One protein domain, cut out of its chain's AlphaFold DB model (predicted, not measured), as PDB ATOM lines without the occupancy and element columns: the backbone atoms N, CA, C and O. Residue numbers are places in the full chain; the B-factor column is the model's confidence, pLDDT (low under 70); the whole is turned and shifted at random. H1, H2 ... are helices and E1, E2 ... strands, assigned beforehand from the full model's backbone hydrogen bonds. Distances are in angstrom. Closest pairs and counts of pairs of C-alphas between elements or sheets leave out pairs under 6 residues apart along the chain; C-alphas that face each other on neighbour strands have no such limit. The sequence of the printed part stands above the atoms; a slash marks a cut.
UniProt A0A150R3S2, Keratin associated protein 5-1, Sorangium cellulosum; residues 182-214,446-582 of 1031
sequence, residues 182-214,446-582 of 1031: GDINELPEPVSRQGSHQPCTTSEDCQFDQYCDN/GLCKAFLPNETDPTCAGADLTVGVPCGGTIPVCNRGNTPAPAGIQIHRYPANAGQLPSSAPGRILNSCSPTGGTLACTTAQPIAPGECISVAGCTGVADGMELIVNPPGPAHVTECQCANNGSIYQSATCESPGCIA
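AT A GLANCE: This is residues 182 to 214 and 446 to 582 of the 1031 residues of the protein "Keratin associated protein 5-1" of Sorangium cellulosum (UniProt A0A150R3S2). With little regular structure, two small sheets, E6-E5-E8-E9 and E3-E4-E7, form a loose sandwich, partly face to face with strands crossed at 44 degrees; the pair E1-E2 lies at one side. The printed part has 170 residues, with H1 then E1 to E9 in order, mostly strand, 46 residues in named elements, each sheet antiparallel. It is compact, radius of gyration of the C-alphas 14.1 A, spanning 36 by 36 by 35 A.

HOW THE PARTS SIT: H1, residues 189 to 192, is too short for an O i to N i+4 pair. E1, 210 to 213, neighbours E2, 447 to 450, with N 211 and O 449 2.9 A apart. E3, 465 to 467, and E4, 474 to 479, form a hairpin, N 478 to O 466 3.0 A. E5, 490 to 496, and E6, 519 to 523, form another, N 491 to O 522 3.0 A.

IN THESE COORDINATES: E7 is residues 533 to 537, E8 546 to 550 and E9 567 to 569. E5 is 19.0 A long. H1 begins at C-alpha 189 (7.368, -37.878, -20.067).

THE WHOLE: Residues 215 to 445 are not printed; C-alphas 214 and 446 are 5.6 A apart. Mean pLDDT of the printed part is 79.7, with 42 residues under 70.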
ATOM      1  N   GLY A 182      11.918 -29.035  -8.529       65.81
ATOM      2  CA  GLY A 182      12.523 -29.979  -9.482       65.81
ATOM      3  C   GLY A 182      12.439 -29.501 -10.938       65.81
ATOM      4  O   GLY A 182      11.560 -28.713 -11.288       65.81
ATOM      5  N   ASP A 183      13.301 -30.011 -11.820       66.44
ATOM      6  CA  ASP A 183      13.167 -29.769 -13.264       66.44
ATOM      7  C   ASP A 183      12.013 -30.607 -13.850       66.44
ATOM      8  O   ASP A 183      12.019 -31.842 -13.818       66.44
ATOM      9  N   ILE A 184      11.027 -29.939 -14.457       64.06
ATOM     10  CA  ILE A 184       9.921 -30.594 -15.172       64.06
ATOM     11  C   ILE A 184      10.412 -31.468 -16.343       64.06
ATOM     12  O   ILE A 184       9.752 -32.437 -16.723       64.06
ATOM     13  N   ASN A 185      11.585 -31.161 -16.903       55.88
ATOM     14  CA  ASN A 185      12.173 -31.881 -18.030       55.88
ATOM     15  C   ASN A 185      12.922 -33.161 -17.607       55.88
ATOM     16  O   ASN A 185      13.091 -34.062 -18.445       55.88
ATOM     17  N   GLU A 186      13.328 -33.264 -16.333       58.97
ATOM     18  CA  GLU A 186      13.832 -34.499 -15.712       58.97
ATOM     19  C   GLU A 186      12.711 -35.494 -15.392       58.97
ATOM     20  O   GLU A 186      12.961 -36.701 -15.342       58.97
ATOM     21  N   LEU A 187      11.465 -35.029 -15.241       60.09
ATOM     22  CA  LEU A 187      10.338 -35.928 -15.010       60.09
ATOM     23  C   LEU A 187      10.165 -36.930 -16.173       60.09
ATOM     24  O   LEU A 187      10.407 -36.599 -17.345       60.09
ATOM     25  N   PRO A 188       9.686 -38.158 -15.888       62.38
ATOM     26  CA  PRO A 188       9.253 -39.079 -16.930       62.38
ATOM     27  C   PRO A 188       8.191 -38.413 -17.811       62.38
ATOM     28  O   PRO A 188       7.240 -37.830 -17.297       62.38
ATOM     29  N   GLU A 189       8.305 -38.528 -19.134       54.66
ATOM     30  CA  GLU A 189       7.368 -37.878 -20.067       54.66
ATOM     31  C   GLU A 189       5.882 -38.227 -19.805       54.66
ATOM     32  O   GLU A 189       5.053 -37.318 -19.846       54.66
ATOM     33  N   PRO A 190       5.504 -39.473 -19.431       58.66
ATOM     34  CA  PRO A 190       4.124 -39.789 -19.049       58.66
ATOM     35  C   PRO A 190       3.631 -39.097 -17.768       58.66
ATOM     36  O   PRO A 190       2.443 -39.177 -17.470       58.66
ATOM     37  N   VAL A 191       4.517 -38.466 -16.989       67.06
ATOM     38  CA  VAL A 191       4.189 -37.667 -15.800       67.06
ATOM     39  C   VAL A 191       4.045 -36.197 -16.183       67.06
ATOM     40  O   VAL A 191       2.996 -35.617 -15.923       67.06
ATOM     41  N   SER A 192       5.035 -35.597 -16.853       67.38
ATOM     42  CA  SER A 192       4.933 -34.187 -17.262       67.38
ATOM     43  C   SER A 192       3.766 -33.957 -18.234       67.38
ATOM     44  O   SER A 192       3.001 -33.014 -18.045       67.38
ATOM     45  N   ARG A 193       3.498 -34.880 -19.170       67.44
ATOM     46  CA  ARG A 193       2.322 -34.817 -20.066       67.44
ATOM     47  C   ARG A 193       0.950 -34.893 -19.379       67.44
ATOM     48  O   ARG A 193      -0.051 -34.630 -20.039       67.44
ATOM     49  N   GLN A 194       0.863 -35.272 -18.100       74.50
ATOM     50  CA  GLN A 194      -0.414 -35.259 -17.367       74.50
ATOM     51  C   GLN A 194      -0.808 -33.862 -16.870       74.50
ATOM     52  O   GLN A 194      -1.968 -33.675 -16.503       74.50
ATOM     53  N   GLY A 195       0.129 -32.907 -16.866       75.38
ATOM     54  CA  GLY A 195      -0.111 -31.520 -16.462       75.38
ATOM     55  C   GLY A 195       0.373 -30.458 -17.458       75.38
ATOM     56  O   GLY A 195      -0.157 -29.358 -17.440       75.38
ATOM     57  N   SER A 196       1.315 -30.772 -18.351       76.81
ATOM     58  CA  SER A 196       1.775 -29.875 -19.418       76.81
ATOM     59  C   SER A 196       1.377 -30.443 -20.782       76.81
ATOM     60  O   SER A 196       1.958 -31.419 -21.264       76.81
ATOM     61  N   HIS A 197       0.378 -29.832 -21.412       69.69
ATOM     62  CA  HIS A 197      -0.184 -30.230 -22.697       69.69
ATOM     63  C   HIS A 197       0.016 -29.105 -23.721       69.69
ATOM     64  O   HIS A 197      -0.460 -27.989 -23.541       69.69
ATOM     65  N   GLN A 198       0.744 -29.395 -24.802       62.31
ATOM     66  CA  GLN A 198       1.065 -28.418 -25.846       62.31
ATOM     67  C   GLN A 198       0.547 -28.885 -27.220       62.31
ATOM     68  O   GLN A 198       0.750 -30.052 -27.571       62.31
ATOM     69  N   PRO A 199      -0.077 -27.999 -28.023       62.16
ATOM     70  CA  PRO A 199      -0.292 -26.579 -27.743       62.16
ATOM     71  C   PRO A 199      -1.436 -26.339 -26.734       62.16
ATOM     72  O   PRO A 199      -2.555 -26.809 -26.941       62.16
ATOM     73  N   CYS A 200      -1.162 -25.599 -25.657       69.81
ATOM     74  CA  CYS A 200      -2.158 -25.255 -24.639       69.81
ATOM     75  C   CYS A 200      -3.206 -24.287 -25.209       69.81
ATOM     76  O   CYS A 200      -2.852 -23.373 -25.958       69.81
ATOM     77  N   THR A 201      -4.490 -24.462 -24.867       73.44
ATOM     78  CA  THR A 201      -5.549 -23.503 -25.277       73.44
ATOM     79  C   THR A 201      -6.064 -22.637 -24.131       73.44
ATOM     80  O   THR A 201      -6.728 -21.636 -24.394       73.44
ATOM     81  N   THR A 202      -5.738 -22.999 -22.884       79.50
ATOM     82  CA  THR A 202      -6.006 -22.257 -21.640       79.50
ATOM     83  C   THR A 202      -4.989 -22.659 -20.555       79.50
ATOM     84  O   THR A 202      -4.236 -23.619 -20.736       79.50
ATOM     85  N   SER A 203      -4.979 -21.965 -19.411       81.25
ATOM     86  CA  SER A 203      -4.096 -22.232 -18.259       81.25
ATOM     87  C   SER A 203      -4.186 -23.659 -17.684       81.25
ATOM     88  O   SER A 203      -3.189 -24.170 -17.184       81.25
ATOM     89  N   GLU A 204      -5.321 -24.356 -17.818       83.56
ATOM     90  CA  GLU A 204      -5.488 -25.759 -17.390       83.56
ATOM     91  C   GLU A 204      -4.512 -26.741 -18.035       83.56
ATOM     92  O   GLU A 204      -4.230 -27.789 -17.463       83.56
ATOM     93  N   ASP A 205      -4.023 -26.439 -19.233       78.69
ATOM     94  CA  ASP A 205      -3.055 -27.290 -19.922       78.69
ATOM     95  C   ASP A 205      -1.613 -27.079 -19.415       78.69
ATOM     96  O   ASP A 205      -0.707 -27.723 -19.934       78.69
ATOM     97  N   CYS A 206      -1.389 -26.189 -18.438       83.94
ATOM     98  CA  CYS A 206      -0.073 -25.775 -17.948       83.94
ATOM     99  C   CYS A 206       0.004 -25.805 -16.408       83.94
ATOM    100  O   CYS A 206       0.045 -24.777 -15.738       83.94
ATOM    101  N   GLN A 207       0.026 -27.013 -15.847       89.81
ATOM    102  CA  GLN A 207       0.309 -27.286 -14.431       89.81
ATOM    103  C   GLN A 207       1.815 -27.131 -14.113       89.81
ATOM    104  O   GLN A 207       2.599 -26.782 -14.991       89.81
ATOM    105  N   PHE A 208       2.244 -27.462 -12.886       88.25
ATOM    106  CA  PHE A 208       3.654 -27.409 -12.446       88.25
ATOM    107  C   PHE A 208       4.252 -25.983 -12.361       88.25
ATOM    108  O   PHE A 208       5.411 -25.782 -12.719       88.25
ATOM    109  N   ASP A 209       3.479 -25.003 -11.875       88.69
ATOM    110  CA  ASP A 209       3.853 -23.572 -11.816       88.69
ATOM    111  C   ASP A 209       4.184 -22.983 -13.202       88.69
ATOM    112  O   ASP A 209       5.189 -22.303 -13.427       88.69
ATOM    113  N   GLN A 210       3.292 -23.276 -14.152       84.38
ATOM    114  CA  GLN A 210       3.333 -22.774 -15.519       84.38
ATOM    115  C   GLN A 210       2.113 -21.892 -15.837       84.38
ATOM    116  O   GLN A 210       1.095 -21.916 -15.145       84.38
ATOM    117  N   TYR A 211       2.219 -21.126 -16.922       82.31
ATOM    118  CA  TYR A 211       1.118 -20.423 -17.580       82.31
ATOM    119  C   TYR A 211       1.099 -20.741 -19.078       82.31
ATOM    120  O   TYR A 211       2.111 -21.155 -19.651       82.31
ATOM    121  N   CYS A 212      -0.054 -20.548 -19.722       79.12
ATOM    122  CA  CYS A 212      -0.203 -20.768 -21.159       79.12
ATOM    123  C   CYS A 212       0.177 -19.502 -21.941       79.12
ATOM    124  O   CYS A 212      -0.629 -18.591 -22.109       79.12
ATOM    125  N   ASP A 213       1.413 -19.439 -22.432       72.69
ATOM    126  CA  ASP A 213       1.876 -18.348 -23.282       72.69
ATOM    127  C   ASP A 213       1.193 -18.393 -24.650       72.69
ATOM    128  O   ASP A 213       1.222 -19.417 -25.345       72.69
ATOM    129  N   ASN A 214       0.623 -17.250 -25.047       68.50
ATOM    130  CA  ASN A 214      -0.018 -17.043 -26.346       68.50
ATOM    131  C   ASN A 214      -1.010 -18.181 -26.702       68.50
ATOM    132  O   ASN A 214      -0.749 -18.936 -27.647       68.50
ATOM    133  N   GLY A 446       0.436 -21.519 -27.786       63.47
ATOM    134  CA  GLY A 446       0.128 -22.577 -26.835       63.47
ATOM    135  C   GLY A 446       1.359 -23.174 -26.157       63.47
ATOM    136  O   GLY A 446       1.440 -24.395 -26.002       63.47
ATOM    137  N   LEU A 447       2.323 -22.342 -25.760       59.50
ATOM    138  CA  LEU A 447       3.499 -22.805 -25.026       59.50
ATOM    139  C   LEU A 447       3.278 -22.677 -23.520       59.50
ATOM    140  O   LEU A 447       3.176 -21.575 -22.996       59.50
ATOM    141  N   CYS A 448       3.295 -23.793 -22.794       69.12
ATOM    142  CA  CYS A 448       3.410 -23.721 -21.340       69.12
ATOM    143  C   CYS A 448       4.800 -23.199 -20.958       69.12
ATOM    144  O   CYS A 448       5.803 -23.876 -21.205       69.12
ATOM    145  N   LYS A 449       4.856 -22.004 -20.365       68.38
ATOM    146  CA  LYS A 449       6.067 -21.415 -19.777       68.38
ATOM    147  C   LYS A 449       6.007 -21.565 -18.265       68.38
ATOM    148  O   LYS A 449       4.959 -21.323 -17.683       68.38
ATOM    149  N   ALA A 450       7.122 -21.922 -17.633       71.31
ATOM    150  CA  ALA A 450       7.258 -21.762 -16.188       71.31
ATOM    151  C   ALA A 450       7.287 -20.273 -15.827       71.31
ATOM    152  O   ALA A 450       7.898 -19.484 -16.556       71.31
ATOM    153  N   PHE A 451       6.665 -19.909 -14.708       74.06
ATOM    154  CA  PHE A 451       6.849 -18.583 -14.130       74.06
ATOM    155  C   PHE A 451       8.288 -18.417 -13.623       74.06
ATOM    156  O   PHE A 451       8.859 -19.317 -13.002       74.06
ATOM    157  N   LEU A 452       8.873 -17.242 -13.835       64.31
ATOM    158  CA  LEU A 452      10.163 -16.884 -13.253       64.31
ATOM    159  C   LEU A 452      10.027 -16.638 -11.735       64.31
ATOM    160  O   LEU A 452       8.938 -16.324 -11.238       64.31
ATOM    161  N   PRO A 453      11.113 -16.741 -10.950       61.91
ATOM    162  CA  PRO A 453      11.101 -16.273  -9.567       61.91
ATOM    163  C   PRO A 453      10.698 -14.793  -9.496       61.91
ATOM    164  O   PRO A 453      11.117 -13.997 -10.337       61.91
ATOM    165  N   ASN A 454       9.880 -14.430  -8.507       64.69
ATOM    166  CA  ASN A 454       9.313 -13.090  -8.308       64.69
ATOM    167  C   ASN A 454       8.347 -12.617  -9.417       64.69
ATOM    168  O   ASN A 454       7.832 -11.500  -9.341       64.69
ATOM    169  N   GLU A 455       8.058 -13.441 -10.431       78.12
ATOM    170  CA  GLU A 455       7.052 -13.132 -11.451       78.12
ATOM    171  C   GLU A 455       5.634 -13.265 -10.881       78.12
ATOM    172  O   GLU A 455       5.290 -14.248 -10.215       78.12
ATOM    173  N   THR A 456       4.816 -12.258 -11.172       81.69
ATOM    174  CA  THR A 456       3.379 -12.208 -10.892       81.69
ATOM    175  C   THR A 456       2.630 -12.030 -12.203       81.69
ATOM    176  O   THR A 456       3.123 -11.356 -13.110       81.69
ATOM    177  N   ASP A 457       1.424 -12.582 -12.295       83.38
ATOM    178  CA  ASP A 457       0.478 -12.182 -13.329       83.38
ATOM    179  C   ASP A 457       0.021 -10.733 -13.049       83.38
ATOM    180  O   ASP A 457      -0.583 -10.472 -12.003       83.38
ATOM    181  N   PRO A 458       0.274  -9.762 -13.949       78.06
ATOM    182  CA  PRO A 458      -0.144  -8.376 -13.760       78.06
ATOM    183  C   PRO A 458      -1.665  -8.167 -13.884       78.06
ATOM    184  O   PRO A 458      -2.142  -7.068 -13.589       78.06
ATOM    185  N   THR A 459      -2.434  -9.170 -14.327       79.06
ATOM    186  CA  THR A 459      -3.902  -9.104 -14.414       79.06
ATOM    187  C   THR A 459      -4.586  -9.561 -13.117       79.06
ATOM    188  O   THR A 459      -5.597  -8.974 -12.710       79.06
ATOM    189  N   CYS A 460      -4.004 -10.525 -12.398       85.75
ATOM    190  CA  CYS A 460      -4.502 -11.027 -11.125       85.75
ATOM    191  C   CYS A 460      -4.291 -10.038  -9.970       85.75
ATOM    192  O   CYS A 460      -3.268 -10.026  -9.280       85.75
ATOM    193  N   ALA A 461      -5.323  -9.249  -9.670       89.25
ATOM    194  CA  ALA A 461      -5.360  -8.402  -8.475       89.25
ATOM    195  C   ALA A 461      -5.480  -9.192  -7.146       89.25
ATOM    196  O   ALA A 461      -5.241  -8.631  -6.075       89.25
ATOM    197  N   GLY A 462      -5.890 -10.466  -7.197       91.75
ATOM    198  CA  GLY A 462      -6.050 -11.359  -6.042       91.75
ATOM    199  C   GLY A 462      -4.767 -12.109  -5.669       91.75
ATOM    200  O   GLY A 462      -3.668 -11.647  -5.957       91.75
ATOM    201  N   ALA A 463      -4.915 -13.254  -5.005       92.94
ATOM    202  CA  ALA A 463      -3.869 -14.279  -4.937       92.94
ATOM    203  C   ALA A 463      -4.039 -15.264  -6.112       92.94
ATOM    204  O   ALA A 463      -5.132 -15.351  -6.672       92.94
ATOM    205  N   ASP A 464      -2.993 -16.013  -6.457       93.75
ATOM    206  CA  ASP A 464      -3.028 -17.048  -7.505       93.75
ATOM    207  C   ASP A 464      -2.121 -18.209  -7.086       93.75
ATOM    208  O   ASP A 464      -0.924 -17.991  -6.913       93.75
ATOM    209  N   LEU A 465      -2.661 -19.401  -6.814       95.00
ATOM    210  CA  LEU A 465      -1.921 -20.445  -6.090       95.00
ATOM    211  C   LEU A 465      -1.522 -21.616  -6.987       95.00
ATOM    212  O   LEU A 465      -2.289 -22.552  -7.204       95.00
ATOM    213  N   THR A 466      -0.269 -21.607  -7.427       93.44
ATOM    214  CA  THR A 466       0.332 -22.672  -8.237       93.44
ATOM    215  C   THR A 466       1.169 -23.640  -7.393       93.44
ATOM    216  O   THR A 466       1.580 -23.347  -6.264       93.44
ATOM    217  N   VAL A 467       1.436 -24.825  -7.950       93.06
ATOM    218  CA  VAL A 467       2.320 -25.839  -7.354       93.06
ATOM    219  C   VAL A 467       3.391 -26.214  -8.366       93.06
ATOM    220  O   VAL A 467       3.060 -26.707  -9.439       93.06
ATOM    221  N   GLY A 468       4.663 -26.011  -8.026       87.12
ATOM    222  CA  GLY A 468       5.789 -26.405  -8.879       87.12
ATOM    223  C   GLY A 468       6.031 -27.920  -8.876       87.12
ATOM    224  O   GLY A 468       5.256 -28.701  -8.318       87.12
ATOM    225  N   VAL A 469       7.138 -28.365  -9.468       85.38
ATOM    226  CA  VAL A 469       7.565 -29.774  -9.399       85.38
ATOM    227  C   VAL A 469       8.074 -30.105  -7.984       85.38
ATOM    228  O   VAL A 469       9.047 -29.489  -7.539       85.38
ATOM    229  N   PRO A 470       7.475 -31.075  -7.264       87.62
ATOM    230  CA  PRO A 470       7.943 -31.508  -5.951       87.62
ATOM    231  C   PRO A 470       9.307 -32.186  -6.047       87.62
ATOM    232  O   PRO A 470       9.573 -32.944  -6.979       87.62
ATOM    233  N   CYS A 471      10.156 -31.927  -5.060       77.19
ATOM    234  CA  CYS A 471      11.527 -32.417  -5.017       77.19
ATOM    235  C   CYS A 471      11.961 -32.647  -3.564       77.19
ATOM    236  O   CYS A 471      11.456 -31.993  -2.645       77.19
ATOM    237  N   GLY A 472      12.885 -33.583  -3.327       72.19
ATOM    238  CA  GLY A 472      13.537 -33.758  -2.017       72.19
ATOM    239  C   GLY A 472      12.618 -34.020  -0.808       72.19
ATOM    240  O   GLY A 472      13.053 -33.860   0.329       72.19
ATOM    241  N   GLY A 473      11.350 -34.403  -1.018       78.75
ATOM    242  CA  GLY A 473      10.342 -34.532   0.049       78.75
ATOM    243  C   GLY A 473       9.592 -33.237   0.400       78.75
ATOM    244  O   GLY A 473       8.904 -33.188   1.424       78.75
ATOM    245  N   THR A 474       9.700 -32.203  -0.437       83.88
ATOM    246  CA  THR A 474       8.996 -30.918  -0.310       83.88
ATOM    247  C   THR A 474       8.104 -30.639  -1.521       83.88
ATOM    248  O   THR A 474       8.351 -31.135  -2.621       83.88
ATOM    249  N   ILE A 475       7.053 -29.843  -1.315       90.31
ATOM    250  CA  ILE A 475       6.129 -29.382  -2.356       90.31
ATOM    251  C   ILE A 475       6.261 -27.853  -2.463       90.31
ATOM    252  O   ILE A 475       5.850 -27.167  -1.523       90.31
ATOM    253  N   PRO A 476       6.827 -27.296  -3.548       88.88
ATOM    254  CA  PRO A 476       6.863 -25.851  -3.751       88.88
ATOM    255  C   PRO A 476       5.462 -25.326  -4.083       88.88
ATOM    256  O   PRO A 476       4.840 -25.770  -5.048       88.88
ATOM    257  N   VAL A 477       4.974 -24.385  -3.276       93.31
ATOM    258  CA  VAL A 477       3.712 -23.660  -3.495       93.31
ATOM    259  C   VAL A 477       4.031 -22.185  -3.682       93.31
ATOM    260  O   VAL A 477       4.707 -21.602  -2.834       93.31
ATOM    261  N   CYS A 478       3.534 -21.594  -4.763       91.50
ATOM    262  CA  CYS A 478       3.787 -20.206  -5.144       91.50
ATOM    263  C   CYS A 478       2.520 -19.353  -5.047       91.50
ATOM    264  O   CYS A 478       1.407 -19.879  -5.056       91.50
ATOM    265  N   ASN A 479       2.690 -18.032  -4.969       93.12
ATOM    266  CA  ASN A 479       1.605 -17.066  -5.127       93.12
ATOM    267  C   ASN A 479       1.900 -16.125  -6.302       93.12
ATOM    268  O   ASN A 479       2.671 -15.178  -6.166       93.12
ATOM    269  N   ARG A 480       1.274 -16.367  -7.454       91.69
ATOM    270  CA  ARG A 480       1.470 -15.596  -8.693       91.69
ATOM    271  C   ARG A 480       0.559 -14.365  -8.798       91.69
ATOM    272  O   ARG A 480       0.718 -13.575  -9.723       91.69
ATOM    273  N   GLY A 481      -0.335 -14.147  -7.829       89.62
ATOM    274  CA  GLY A 481      -1.211 -12.975  -7.758       89.62
ATOM    275  C   GLY A 481      -0.615 -11.788  -6.992       89.62
ATOM    276  O   GLY A 481       0.315 -11.934  -6.201       89.62
ATOM    277  N   ASN A 482      -1.180 -10.593  -7.190       90.69
ATOM    278  CA  ASN A 482      -0.699  -9.336  -6.591       90.69
ATOM    279  C   ASN A 482      -1.089  -9.118  -5.108       90.69
ATOM    280  O   ASN A 482      -0.647  -8.144  -4.495       90.69
ATOM    281  N   THR A 483      -1.894  -9.997  -4.504       92.88
ATOM    282  CA  THR A 483      -2.274  -9.957  -3.079       92.88
ATOM    283  C   THR A 483      -1.627 -11.120  -2.305       92.88
ATOM    284  O   THR A 483      -1.672 -12.252  -2.785       92.88
ATOM    285  N   PRO A 484      -1.058 -10.905  -1.096       89.31
ATOM    286  CA  PRO A 484      -0.488 -11.986  -0.286       89.31
ATOM    287  C   PRO A 484      -1.501 -13.082   0.076       89.31
ATOM    288  O   PRO A 484      -2.587 -12.794   0.584       89.31
ATOM    289  N   ALA A 485      -1.114 -14.343  -0.109       93.25
ATOM    290  CA  ALA A 485      -1.907 -15.504   0.270       93.25
ATOM    291  C   ALA A 485      -1.678 -15.875   1.754       93.25
ATOM    292  O   ALA A 485      -0.553 -15.756   2.251       93.25
ATOM    293  N   PRO A 486      -2.709 -16.317   2.500       93.69
ATOM    294  CA  PRO A 486      -2.604 -16.589   3.935       93.69
ATOM    295  C   PRO A 486      -1.885 -17.911   4.262       93.69
ATOM    296  O   PRO A 486      -1.743 -18.799   3.426       93.69
ATOM    297  N   ALA A 487      -1.482 -18.079   5.524       92.12
ATOM    298  CA  ALA A 487      -1.077 -19.383   6.053       92.12
ATOM    299  C   ALA A 487      -2.281 -20.344   6.179       92.12
ATOM    300  O   ALA A 487      -3.426 -19.907   6.310       92.12
ATOM    301  N   GLY A 488      -2.021 -21.654   6.218       93.00
ATOM    302  CA  GLY A 488      -3.034 -22.695   6.431       93.00
ATOM    303  C   GLY A 488      -3.726 -23.212   5.165       93.00
ATOM    304  O   GLY A 488      -4.662 -24.006   5.275       93.00
ATOM    305  N   ILE A 489      -3.271 -22.805   3.974       96.44
ATOM    306  CA  ILE A 489      -3.781 -23.282   2.679       96.44
ATOM    307  C   ILE A 489      -3.580 -24.796   2.589       96.44
ATOM    308  O   ILE A 489      -2.507 -25.304   2.915       96.44
ATOM    309  N   GLN A 490      -4.607 -25.525   2.153       95.69
ATOM    310  CA  GLN A 490      -4.584 -26.987   2.091       95.69
ATOM    311  C   GLN A 490      -3.946 -27.506   0.802       95.69
ATOM    312  O   GLN A 490      -4.271 -27.034  -0.284       95.69
ATOM    313  N   ILE A 491      -3.120 -28.549   0.922       96.00
ATOM    314  CA  ILE A 491      -2.634 -29.353  -0.206       96.00
ATOM    315  C   ILE A 491      -3.274 -30.739  -0.095       96.00
ATOM    316  O   ILE A 491      -3.099 -31.438   0.911       96.00
ATOM    317  N   HIS A 492      -4.029 -31.142  -1.115       95.19
ATOM    318  CA  HIS A 492      -4.639 -32.472  -1.195       95.19
ATOM    319  C   HIS A 492      -3.889 -33.343  -2.194       95.19
ATOM    320  O   HIS A 492      -3.419 -32.867  -3.224       95.19
ATOM    321  N   ARG A 493      -3.811 -34.639  -1.883       94.94
ATOM    322  CA  ARG A 493      -3.282 -35.672  -2.780       94.94
ATOM    323  C   ARG A 493      -4.396 -36.585  -3.278       94.94
ATOM    324  O   ARG A 493      -5.371 -36.836  -2.559       94.94
ATOM    325  N   TYR A 494      -4.187 -37.140  -4.461       94.38
ATOM    326  CA  TYR A 494      -5.074 -38.080  -5.133       94.38
ATOM    327  C   TYR A 494      -4.253 -39.264  -5.674       94.38
ATOM    328  O   TYR A 494      -3.051 -39.111  -5.900       94.38
ATOM    329  N   PRO A 495      -4.864 -40.449  -5.879       92.50
ATOM    330  CA  PRO A 495      -4.198 -41.584  -6.517       92.50
ATOM    331  C   PRO A 495      -3.530 -41.216  -7.849       92.50
ATOM    332  O   PRO A 495      -3.993 -40.325  -8.557       92.50
ATOM    333  N   ALA A 496      -2.473 -41.936  -8.221       86.12
ATOM    334  CA  ALA A 496      -1.831 -41.745  -9.518       86.12
ATOM    335  C   ALA A 496      -2.808 -42.020 -10.674       86.12
ATOM    336  O   ALA A 496      -3.401 -43.102 -10.733       86.12
ATOM    337  N   ASN A 497      -2.918 -41.084 -11.623       79.62
ATOM    338  CA  ASN A 497      -3.893 -41.095 -12.723       79.62
ATOM    339  C   ASN A 497      -5.369 -41.032 -12.248       79.62
ATOM    340  O   ASN A 497      -6.257 -41.596 -12.890       79.62
ATOM    341  N   ALA A 498      -5.651 -40.366 -11.122       84.12
ATOM    342  CA  ALA A 498      -7.012 -40.070 -10.662       84.12
ATOM    343  C   ALA A 498      -7.771 -39.079 -11.568       84.12
ATOM    344  O   ALA A 498      -8.992 -38.953 -11.437       84.12
ATOM    345  N   GLY A 499      -7.081 -38.377 -12.471       82.88
ATOM    346  CA  GLY A 499      -7.697 -37.483 -13.449       82.88
ATOM    347  C   GLY A 499      -8.360 -36.266 -12.811       82.88
ATOM    348  O   GLY A 499      -9.452 -35.885 -13.221       82.88
ATOM    349  N   GLN A 500      -7.733 -35.713 -11.772       85.69
ATOM    350  CA  GLN A 500      -8.170 -34.501 -11.082       85.69
ATOM    351  C   GLN A 500      -7.352 -33.275 -11.507       85.69
ATOM    352  O   GLN A 500      -7.856 -32.162 -11.387       85.69
ATOM    353  N   LEU A 501      -6.143 -33.468 -12.056       85.00
ATOM    354  CA  LEU A 501      -5.439 -32.417 -12.797       85.00
ATOM    355  C   LEU A 501      -6.305 -31.897 -13.961       85.00
ATOM    356  O   LEU A 501      -6.727 -32.718 -14.790       85.00
ATOM    357  N   PRO A 502      -6.546 -30.575 -14.053       79.88
ATOM    358  CA  PRO A 502      -7.276 -29.962 -15.159       79.88
ATOM    359  C   PRO A 502      -6.642 -30.220 -16.535       79.88
ATOM    360  O   PRO A 502      -5.481 -30.603 -16.645       79.88
ATOM    361  N   SER A 503      -7.426 -30.025 -17.598       78.06
ATOM    362  CA  SER A 503      -6.935 -29.871 -18.977       78.06
ATOM    363  C   SER A 503      -8.051 -29.321 -19.869       78.06
ATOM    364  O   SER A 503      -9.236 -29.564 -19.622       78.06
ATOM    365  N   SER A 504      -7.670 -28.606 -20.929       71.31
ATOM    366  CA  SER A 504      -8.562 -28.103 -21.979       71.31
ATOM    367  C   SER A 504      -8.603 -29.013 -23.223       71.31
ATOM    368  O   SER A 504      -9.385 -28.773 -24.147       71.31
ATOM    369  N   ALA A 505      -7.794 -30.082 -23.241       62.78
ATOM    370  CA  ALA A 505      -7.606 -30.984 -24.375       62.78
ATOM    371  C   ALA A 505      -8.933 -31.538 -24.948       62.78
ATOM    372  O   ALA A 505      -9.760 -32.043 -24.175       62.78
ATOM    373  N   PRO A 506      -9.131 -31.539 -26.287       49.22
ATOM    374  CA  PRO A 506     -10.298 -32.133 -26.956       49.22
ATOM    375  C   PRO A 506     -10.439 -33.651 -26.722       49.22
ATOM    376  O   PRO A 506     -10.036 -34.476 -27.534       49.22
ATOM    377  N   GLY A 507     -11.020 -34.023 -25.580       49.06
ATOM    378  CA  GLY A 507     -11.156 -35.410 -25.112       49.06
ATOM    379  C   GLY A 507     -10.940 -35.593 -23.604       49.06
ATOM    380  O   GLY A 507     -11.389 -36.595 -23.051       49.06
ATOM    381  N   ARG A 508     -10.321 -34.619 -22.918       54.47
ATOM    382  CA  ARG A 508     -10.061 -34.635 -21.463       54.47
ATOM    383  C   ARG A 508     -10.434 -33.307 -20.784       54.47
ATOM    384  O   ARG A 508      -9.765 -32.893 -19.845       54.47
ATOM    385  N   ILE A 509     -11.493 -32.645 -21.263       56.97
ATOM    386  CA  ILE A 509     -11.968 -31.366 -20.712       56.97
ATOM    387  C   ILE A 509     -12.427 -31.575 -19.262       56.97
ATOM    388  O   ILE A 509     -13.523 -32.079 -19.006       56.97
ATOM    389  N   LEU A 510     -11.570 -31.190 -18.320       62.62
ATOM    390  CA  LEU A 510     -11.785 -31.280 -16.878       62.62
ATOM    391  C   LEU A 510     -11.916 -29.864 -16.322       62.62
ATOM    392  O   LEU A 510     -11.084 -29.004 -16.603       62.62
ATOM    393  N   ASN A 511     -12.979 -29.613 -15.555       62.53
ATOM    394  CA  ASN A 511     -13.259 -28.280 -15.028       62.53
ATOM    395  C   ASN A 511     -12.224 -27.897 -13.959       62.53
ATOM    396  O   ASN A 511     -12.217 -28.503 -12.886       62.53
ATOM    397  N   SER A 512     -11.412 -26.881 -14.256       60.75
ATOM    398  CA  SER A 512     -10.304 -26.357 -13.443       60.75
ATOM    399  C   SER A 512     -10.606 -26.332 -11.952       60.75
ATOM    400  O   SER A 512      -9.971 -27.002 -11.146       60.75
ATOM    401  N   CYS A 513     -11.662 -25.607 -11.609       73.19
ATOM    402  CA  CYS A 513     -11.990 -25.241 -10.241       73.19
ATOM    403  C   CYS A 513     -12.936 -26.247  -9.562       73.19
ATOM    404  O   CYS A 513     -13.789 -25.864  -8.758       73.19
ATOM    405  N   SER A 514     -12.905 -27.531  -9.938       75.56
ATOM    406  CA  SER A 514     -13.797 -28.562  -9.373       75.56
ATOM    407  C   SER A 514     -13.192 -29.977  -9.266       75.56
ATOM    408  O   SER A 514     -13.881 -30.942  -9.616       75.56
ATOM    409  N   PRO A 515     -11.961 -30.160  -8.747       82.31
ATOM    410  CA  PRO A 515     -11.482 -31.488  -8.365       82.31
ATOM    411  C   PRO A 515     -12.351 -32.071  -7.237       82.31
ATOM    412  O   PRO A 515     -12.886 -31.340  -6.398       82.31
ATOM    413  N   THR A 516     -12.509 -33.396  -7.198       81.19
ATOM    414  CA  THR A 516     -13.483 -34.062  -6.314       81.19
ATOM    415  C   THR A 516     -12.854 -35.117  -5.407       81.19
ATOM    416  O   THR A 516     -12.071 -35.966  -5.831       81.19
ATOM    417  N   GLY A 517     -13.214 -35.086  -4.121       85.19
ATOM    418  CA  GLY A 517     -12.638 -35.974  -3.110       85.19
ATOM    419  C   GLY A 517     -11.285 -35.464  -2.613       85.19
ATOM    420  O   GLY A 517     -11.222 -34.388  -2.031       85.19
ATOM    421  N   GLY A 518     -10.225 -36.245  -2.829       87.81
ATOM    422  CA  GLY A 518      -8.877 -35.948  -2.333       87.81
ATOM    423  C   GLY A 518      -8.660 -36.347  -0.876       87.81
ATOM    424  O   GLY A 518      -9.563 -36.804  -0.170       87.81
ATOM    425  N   THR A 519      -7.420 -36.242  -0.413       94.75
ATOM    426  CA  THR A 519      -7.080 -36.367   1.009       94.75
ATOM    427  C   THR A 519      -6.016 -35.345   1.370       94.75
ATOM    428  O   THR A 519      -4.962 -35.296   0.732       94.75
ATOM    429  N   LEU A 520      -6.264 -34.568   2.427       95.25
ATOM    430  CA  LEU A 520      -5.313 -33.599   2.969       95.25
ATOM    431  C   LEU A 520      -3.954 -34.270   3.231       95.25
ATOM    432  O   LEU A 520      -3.877 -35.275   3.945       95.25
ATOM    433  N   ALA A 521      -2.897 -33.737   2.622       94.94
ATOM    434  CA  ALA A 521      -1.521 -34.197   2.796       94.94
ATOM    435  C   ALA A 521      -0.764 -33.323   3.807       94.94
ATOM    436  O   ALA A 521      -0.056 -33.855   4.665       94.94
ATOM    437  N   CYS A 522      -0.934 -32.001   3.700       94.88
ATOM    438  CA  CYS A 522      -0.262 -30.958   4.479       94.88
ATOM    439  C   CYS A 522      -0.966 -29.599   4.287       94.88
ATOM    440  O   CYS A 522      -1.910 -29.479   3.498       94.88
ATOM    441  N   THR A 523      -0.508 -28.578   5.014       95.38
ATOM    442  CA  THR A 523      -0.964 -27.182   4.902       95.38
ATOM    443  C   THR A 523       0.221 -26.221   4.872       95.38
ATOM    444  O   THR A 523       1.243 -26.513   5.493       95.38
ATOM    445  N   THR A 524       0.088 -25.056   4.230       92.69
ATOM    446  CA  THR A 524       1.125 -24.008   4.279       92.69
ATOM    447  C   THR A 524       1.327 -23.507   5.714       92.69
ATOM    448  O   THR A 524       0.363 -23.215   6.424       92.69
ATOM    449  N   ALA A 525       2.580 -23.423   6.168       83.12
ATOM    450  CA  ALA A 525       2.907 -23.007   7.538       83.12
ATOM    451  C   ALA A 525       2.932 -21.478   7.723       83.12
ATOM    452  O   ALA A 525       2.730 -20.985   8.831       83.12
ATOM    453  N   GLN A 526       3.160 -20.735   6.638       82.56
ATOM    454  CA  GLN A 526       3.330 -19.282   6.620       82.56
ATOM    455  C   GLN A 526       2.582 -18.654   5.426       82.56
ATOM    456  O   GLN A 526       2.235 -19.386   4.492       82.56
ATOM    457  N   PRO A 527       2.304 -17.336   5.448       81.56
ATOM    458  CA  PRO A 527       1.778 -16.612   4.290       81.56
ATOM    459  C   PRO A 527       2.758 -16.633   3.108       81.56
ATOM    460  O   PRO A 527       3.962 -16.792   3.309       81.56
ATOM    461  N   ILE A 528       2.251 -16.420   1.894       86.69
ATOM    462  CA  ILE A 528       3.051 -16.369   0.660       86.69
ATOM    463  C   ILE A 528       2.858 -14.994   0.007       86.69
ATOM    464  O   ILE A 528       1.736 -14.604  -0.332       86.69
ATOM    465  N   ALA A 529       3.940 -14.232  -0.134       78.06
ATOM    466  CA  ALA A 529       3.906 -12.904  -0.747       78.06
ATOM    467  C   ALA A 529       3.715 -12.985  -2.281       78.06
ATOM    468  O   ALA A 529       3.979 -14.033  -2.866       78.06
ATOM    469  N   PRO A 530       3.250 -11.909  -2.941       82.25
ATOM    470  CA  PRO A 530       3.181 -11.831  -4.401       82.25
ATOM    471  C   PRO A 530       4.522 -12.148  -5.076       82.25
ATOM    472  O   PRO A 530       5.537 -11.542  -4.739       82.25
ATOM    473  N   GLY A 531       4.511 -13.087  -6.021       72.25
ATOM    474  CA  GLY A 531       5.670 -13.548  -6.794       72.25
ATOM    475  C   GLY A 531       6.561 -14.571  -6.079       72.25
ATOM    476  O   GLY A 531       7.447 -15.146  -6.709       72.25
ATOM    477  N   GLU A 532       6.330 -14.812  -4.788       77.56
ATOM    478  CA  GLU A 532       7.148 -15.692  -3.951       77.56
ATOM    479  C   GLU A 532       6.587 -17.114  -3.868       77.56
ATOM    480  O   GLU A 532       5.406 -17.369  -4.132       77.56
ATOM    481  N   CYS A 533       7.435 -18.044  -3.427       81.00
ATOM    482  CA  CYS A 533       7.058 -19.430  -3.167       81.00
ATOM    483  C   CYS A 533       7.651 -19.956  -1.857       81.00
ATOM    484  O   CYS A 533       8.621 -19.419  -1.324       81.00
ATOM    485  N   ILE A 534       7.077 -21.044  -1.340       78.00
ATOM    486  CA  ILE A 534       7.557 -21.745  -0.145       78.00
ATOM    487  C   ILE A 534       7.636 -23.256  -0.394       78.00
ATOM    488  O   ILE A 534       6.722 -23.853  -0.963       78.00
ATOM    489  N   SER A 535       8.706 -23.901   0.075       82.38
ATOM    490  CA  SER A 535       8.848 -25.364   0.034       82.38
ATOM    491  C   SER A 535       8.135 -26.004   1.233       82.38
ATOM    492  O   SER A 535       8.635 -25.993   2.358       82.38
ATOM    493  N   VAL A 536       6.946 -26.568   1.011       85.50
ATOM    494  CA  VAL A 536       6.126 -27.199   2.059       85.50
ATOM    495  C   VAL A 536       6.618 -28.622   2.332       85.50
ATOM    496  O   VAL A 536       6.505 -29.507   1.484       85.50
ATOM    497  N   ALA A 537       7.166 -28.849   3.526       85.62
ATOM    498  CA  ALA A 537       7.690 -30.139   3.976       85.62
ATOM    499  C   ALA A 537       6.680 -30.934   4.837       85.62
ATOM    500  O   ALA A 537       5.640 -30.424   5.253       85.62
ATOM    501  N   GLY A 538       7.004 -32.197   5.143       85.00
ATOM    502  CA  GLY A 538       6.256 -33.020   6.110       85.00
ATOM    503  C   GLY A 538       4.915 -33.578   5.610       85.00
ATOM    504  O   GLY A 538       4.120 -34.085   6.402       85.00
ATOM    505  N   CYS A 539       4.652 -33.498   4.305       91.19
ATOM    506  CA  CYS A 539       3.407 -33.944   3.688       91.19
ATOM    507  C   CYS A 539       3.189 -35.459   3.820       91.19
ATOM    508  O   CYS A 539       4.057 -36.274   3.515       91.19
ATOM    509  N   THR A 540       2.002 -35.852   4.288       92.94
ATOM    510  CA  THR A 540       1.726 -37.234   4.705       92.94
ATOM    511  C   THR A 540       1.096 -38.081   3.601       92.94
ATOM    512  O   THR A 540       0.176 -37.658   2.904       92.94
ATOM    513  N   GLY A 541       1.568 -39.327   3.467       90.38
ATOM    514  CA  GLY A 541       0.985 -40.333   2.570       90.38
ATOM    515  C   GLY A 541       1.094 -40.026   1.073       90.38
ATOM    516  O   GLY A 541       0.305 -40.576   0.304       90.38
ATOM    517  N   VAL A 542       2.013 -39.140   0.681       91.12
ATOM    518  CA  VAL A 542       2.417 -38.892  -0.712       91.12
ATOM    519  C   VAL A 542       3.369 -39.990  -1.207       91.12
ATOM    520  O   VAL A 542       4.029 -40.651  -0.404       91.12
ATOM    521  N   ALA A 543       3.390 -40.214  -2.518       89.56
ATOM    522  CA  ALA A 543       4.218 -41.204  -3.206       89.56
ATOM    523  C   ALA A 543       4.312 -40.839  -4.697       89.56
ATOM    524  O   ALA A 543       3.476 -40.081  -5.195       89.56
ATOM    525  N   ASP A 544       5.297 -41.382  -5.407       87.38
ATOM    526  CA  ASP A 544       5.563 -40.997  -6.796       87.38
ATOM    527  C   ASP A 544       4.388 -41.315  -7.731       87.38
ATOM    528  O   ASP A 544       3.768 -42.380  -7.667       87.38
ATOM    529  N   GLY A 545       4.064 -40.354  -8.593       82.75
ATOM    530  CA  GLY A 545       2.925 -40.399  -9.509       82.75
ATOM    531  C   GLY A 545       1.596 -39.919  -8.918       82.75
ATOM    532  O   GLY A 545       0.645 -39.782  -9.680       82.75
ATOM    533  N   MET A 546       1.494 -39.650  -7.610       91.38
ATOM    534  CA  MET A 546       0.270 -39.108  -6.995       91.38
ATOM    535  C   MET A 546      -0.006 -37.678  -7.482       91.38
ATOM    536  O   MET A 546       0.871 -36.817  -7.395       91.38
ATOM    537  N   GLU A 547      -1.231 -37.403  -7.932       92.88
ATOM    538  CA  GLU A 547      -1.656 -36.044  -8.295       92.88
ATOM    539  C   GLU A 547      -1.810 -35.183  -7.025       92.88
ATOM    540  O   GLU A 547      -2.321 -35.643  -5.997       92.88
ATOM    541  N   LEU A 548      -1.365 -33.929  -7.092       94.38
ATOM    542  CA  LEU A 548      -1.415 -32.929  -6.025       94.38
ATOM    543  C   LEU A 548      -2.211 -31.714  -6.499       94.38
ATOM    544  O   LEU A 548      -2.034 -31.282  -7.636       94.38
ATOM    545  N   ILE A 549      -3.035 -31.140  -5.623       94.19
ATOM    546  CA  ILE A 549      -3.741 -29.878  -5.885       94.19
ATOM    547  C   ILE A 549      -3.698 -28.999  -4.632       94.19
ATOM    548  O   ILE A 549      -4.039 -29.458  -3.533       94.19
ATOM    549  N   VAL A 550      -3.288 -27.737  -4.792       95.44
ATOM    550  CA  VAL A 550      -3.370 -26.713  -3.739       95.44
ATOM    551  C   VAL A 550      -4.724 -26.000  -3.758       95.44
ATOM    552  O   VAL A 550      -5.356 -25.849  -4.799       95.44
ATOM    553  N   ASN A 551      -5.177 -25.574  -2.580       94.00
ATOM    554  CA  ASN A 551      -6.393 -24.786  -2.385       94.00
ATOM    555  C   ASN A 551      -7.709 -25.378  -2.973       94.00
ATOM    556  O   ASN A 551      -8.563 -24.619  -3.437       94.00
ATOM    557  N   PRO A 552      -7.945 -26.710  -2.951       91.56
ATOM    558  CA  PRO A 552      -9.126 -27.293  -3.589       91.56
ATOM    559  C   PRO A 552     -10.446 -26.838  -2.927       91.56
ATOM    560  O   PRO A 552     -10.460 -26.500  -1.737       91.56
ATOM    561  N   PRO A 553     -11.582 -26.873  -3.656       86.50
ATOM    562  CA  PRO A 553     -12.850 -26.318  -3.186       86.50
ATOM    563  C   PRO A 553     -13.334 -26.903  -1.851       86.50
ATOM    564  O   PRO A 553     -13.569 -28.105  -1.715       86.50
ATOM    565  N   GLY A 554     -13.562 -26.037  -0.861       85.44
ATOM    566  CA  GLY A 554     -14.046 -26.445   0.457       85.44
ATOM    567  C   GLY A 554     -14.161 -25.290   1.460       85.44
ATOM    568  O   GLY A 554     -13.916 -24.140   1.110       85.44
ATOM    569  N   PRO A 555     -14.504 -25.570   2.734       81.69
ATOM    570  CA  PRO A 555     -14.705 -24.539   3.763       81.69
ATOM    571  C   PRO A 555     -13.459 -23.719   4.143       81.69
ATOM    572  O   PRO A 555     -13.580 -22.769   4.910       81.69
ATOM    573  N   ALA A 556     -12.279 -24.113   3.657       83.38
ATOM    574  CA  ALA A 556     -10.992 -23.451   3.876       83.38
ATOM    575  C   ALA A 556     -10.341 -22.967   2.561       83.38
ATOM    576  O   ALA A 556      -9.151 -22.666   2.551       83.38
ATOM    577  N   HIS A 557     -11.101 -22.928   1.460       90.38
ATOM    578  CA  HIS A 557     -10.633 -22.421   0.170       90.38
ATOM    579  C   HIS A 557     -10.448 -20.894   0.221       90.38
ATOM    580  O   HIS A 557     -11.334 -20.164   0.671       90.38
ATOM    581  N   VAL A 558      -9.290 -20.427  -0.241       91.50
ATOM    582  CA  VAL A 558      -8.944 -19.012  -0.428       91.50
ATOM    583  C   VAL A 558      -9.430 -18.570  -1.807       91.50
ATOM    584  O   VAL A 558      -9.259 -19.301  -2.772       91.50
ATOM    585  N   THR A 559     -10.026 -17.383  -1.930       91.00
ATOM    586  CA  THR A 559     -10.407 -16.857  -3.251       91.00
ATOM    587  C   THR A 559      -9.169 -16.412  -4.030       91.00
ATOM    588  O   THR A 559      -8.412 -15.564  -3.557       91.00
ATOM    589  N   GLU A 560      -9.013 -16.964  -5.227       90.25
ATOM    590  CA  GLU A 560      -7.881 -16.780  -6.140       90.25
ATOM    591  C   GLU A 560      -8.354 -16.358  -7.543       90.25
ATOM    592  O   GLU A 560      -9.561 -16.349  -7.807       90.25
ATOM    593  N   CYS A 561      -7.431 -15.944  -8.414       85.00
ATOM    594  CA  CYS A 561      -7.744 -15.497  -9.775       85.00
ATOM    595  C   CYS A 561      -7.951 -16.677 -10.730       85.00
ATOM    596  O   CYS A 561      -9.018 -16.802 -11.334       85.00
ATOM    597  N   GLN A 562      -6.955 -17.554 -10.823       83.56
ATOM    598  CA  GLN A 562      -7.003 -18.831 -11.507       83.56
ATOM    599  C   GLN A 562      -6.984 -19.945 -10.456       83.56
ATOM    600  O   GLN A 562      -6.159 -19.977  -9.550       83.56
ATOM    601  N   CYS A 563      -7.926 -20.875 -10.601       85.69
ATOM    602  CA  CYS A 563      -7.946 -22.163  -9.899       85.69
ATOM    603  C   CYS A 563      -7.561 -23.315 -10.855       85.69
ATOM    604  O   CYS A 563      -7.937 -24.472 -10.661       85.69
ATOM    605  N   ALA A 564      -6.900 -22.972 -11.967       82.25
ATOM    606  CA  ALA A 564      -6.699 -23.822 -13.140       82.25
ATOM    607  C   ALA A 564      -5.304 -24.453 -13.221       82.25
ATOM    608  O   ALA A 564      -5.150 -25.481 -13.869       82.25
ATOM    609  N   ASN A 565      -4.329 -23.839 -12.558       87.62
ATOM    610  CA  ASN A 565      -2.881 -24.074 -12.567       87.62
ATOM    611  C   ASN A 565      -2.363 -24.562 -11.186       87.62
ATOM    612  O   ASN A 565      -1.160 -24.716 -10.966       87.62
ATOM    613  N   ASN A 566      -3.283 -24.855 -10.258       92.38
ATOM    614  CA  ASN A 566      -3.051 -25.327  -8.884       92.38
ATOM    615  C   ASN A 566      -2.490 -26.759  -8.781       92.38
ATOM    616  O   ASN A 566      -2.334 -27.288  -7.673       92.38
ATOM    617  N   GLY A 567      -2.304 -27.442  -9.910       91.50
ATOM    618  CA  GLY A 567      -1.978 -28.857  -9.982       91.50
ATOM    619  C   GLY A 567      -0.488 -29.144 -10.142       91.50
ATOM    620  O   GLY A 567       0.280 -28.366 -10.704       91.50
ATOM    621  N   SER A 568      -0.083 -30.318  -9.665       92.44
ATOM    622  CA  SER A 568       1.241 -30.900  -9.893       92.44
ATOM    623  C   SER A 568       1.197 -32.418  -9.661       92.44
ATOM    624  O   SER A 568       0.167 -32.966  -9.262       92.44
ATOM    625  N   ILE A 569       2.302 -33.128  -9.886       89.62
ATOM    626  CA  ILE A 569       2.431 -34.560  -9.575       89.62
ATOM    627  C   ILE A 569       3.628 -34.773  -8.661       89.62
ATOM    628  O   ILE A 569       4.737 -34.343  -8.967       89.62
ATOM    629  N   TYR A 570       3.411 -35.481  -7.553       88.75
ATOM    630  CA  TYR A 570       4.481 -35.850  -6.637       88.75
ATOM    631  C   TYR A 570       5.489 -36.782  -7.318       88.75
ATOM    632  O   TYR A 570       5.108 -37.799  -7.902       88.75
ATOM    633  N   GLN A 571       6.772 -36.442  -7.211       80.38
ATOM    634  CA  GLN A 571       7.908 -37.230  -7.681       80.38
ATOM    635  C   GLN A 571       9.071 -37.073  -6.697       80.38
ATOM    636  O   GLN A 571       9.248 -36.017  -6.088       80.38
ATOM    637  N   SER A 572       9.909 -38.098  -6.571       72.56
ATOM    638  CA  SER A 572      11.137 -38.076  -5.774       72.56
ATOM    639  C   SER A 572      12.302 -37.397  -6.518       72.56
ATOM    640  O   SER A 572      13.404 -37.942  -6.574       72.56
ATOM    641  N   ALA A 573      12.043 -36.245  -7.145       60.41
ATOM    642  CA  ALA A 573      13.006 -35.530  -7.983       60.41
ATOM    643  C   ALA A 573      14.122 -34.845  -7.170       60.41
ATOM    644  O   ALA A 573      13.959 -34.534  -5.980       60.41
ATOM    645  N   THR A 574      15.243 -34.576  -7.843       62.84
ATOM    646  CA  THR A 574      16.315 -33.692  -7.365       62.84
ATOM    647  C   THR A 574      15.764 -32.277  -7.164       62.84
ATOM    648  O   THR A 574      14.905 -31.841  -7.927       62.84
ATOM    649  N   CYS A 575      16.227 -31.558  -6.137       59.41
ATOM    650  CA  CYS A 575      15.899 -30.141  -5.959       59.41
ATOM    651  C   CYS A 575      16.976 -29.248  -6.577       59.41
ATOM    652  O   CYS A 575      18.159 -29.436  -6.297       59.41
ATOM    653  N   GLU A 576      16.546 -28.225  -7.308       55.50
ATOM    654  CA  GLU A 576      17.380 -27.139  -7.820       55.50
ATOM    655  C   GLU A 576      16.928 -25.778  -7.260       55.50
ATOM    656  O   GLU A 576      15.831 -25.627  -6.705       55.50
ATOM    657  N   SER A 577      17.789 -24.766  -7.407       55.03
ATOM    658  CA  SER A 577      17.419 -23.368  -7.159       55.03
ATOM    659  C   SER A 577      16.496 -22.878  -8.284       55.03
ATOM    660  O   SER A 577      16.804 -23.105  -9.454       55.03
ATOM    661  N   PRO A 578      15.409 -22.148  -7.986       49.88
ATOM    662  CA  PRO A 578      14.444 -21.706  -8.992       49.88
ATOM    663  C   PRO A 578      14.996 -20.604  -9.916       49.88
ATOM    664  O   PRO A 578      14.525 -20.439 -11.037       49.88
ATOM    665  N   GLY A 579      16.042 -19.882  -9.490       46.31
ATOM    666  CA  GLY A 579      16.839 -19.007 -10.365       46.31
ATOM    667  C   GLY A 579      17.865 -19.760 -11.225       46.31
ATOM    668  O   GLY A 579      18.521 -19.160 -12.073       46.31
ATOM    669  N   CYS A 580      18.011 -21.066 -11.002       47.56
ATOM    670  CA  CYS A 580      18.937 -21.965 -11.681       47.56
ATOM    671  C   CYS A 580      18.207 -23.171 -12.295       47.56
ATOM    672  O   CYS A 580      18.790 -24.248 -12.380       47.56
ATOM    673  N   ILE A 581      16.965 -22.990 -12.756       44.16
ATOM    674  CA  ILE A 581      16.313 -23.959 -13.643       44.16
ATOM    675  C   ILE A 581      17.073 -23.934 -14.971       44.16
ATOM    676  O   ILE A 581      17.011 -22.940 -15.706       44.16
ATOM    677  N   ALA A 582      17.785 -25.019 -15.287       40.84
ATOM    678  CA  ALA A 582      18.498 -25.163 -16.553       40.84
ATOM    679  C   ALA A 582      17.488 -25.097 -17.699       40.84
ATOM    680  O   ALA A 582      16.764 -26.056 -17.970       40.84
TER     681      ALA A 582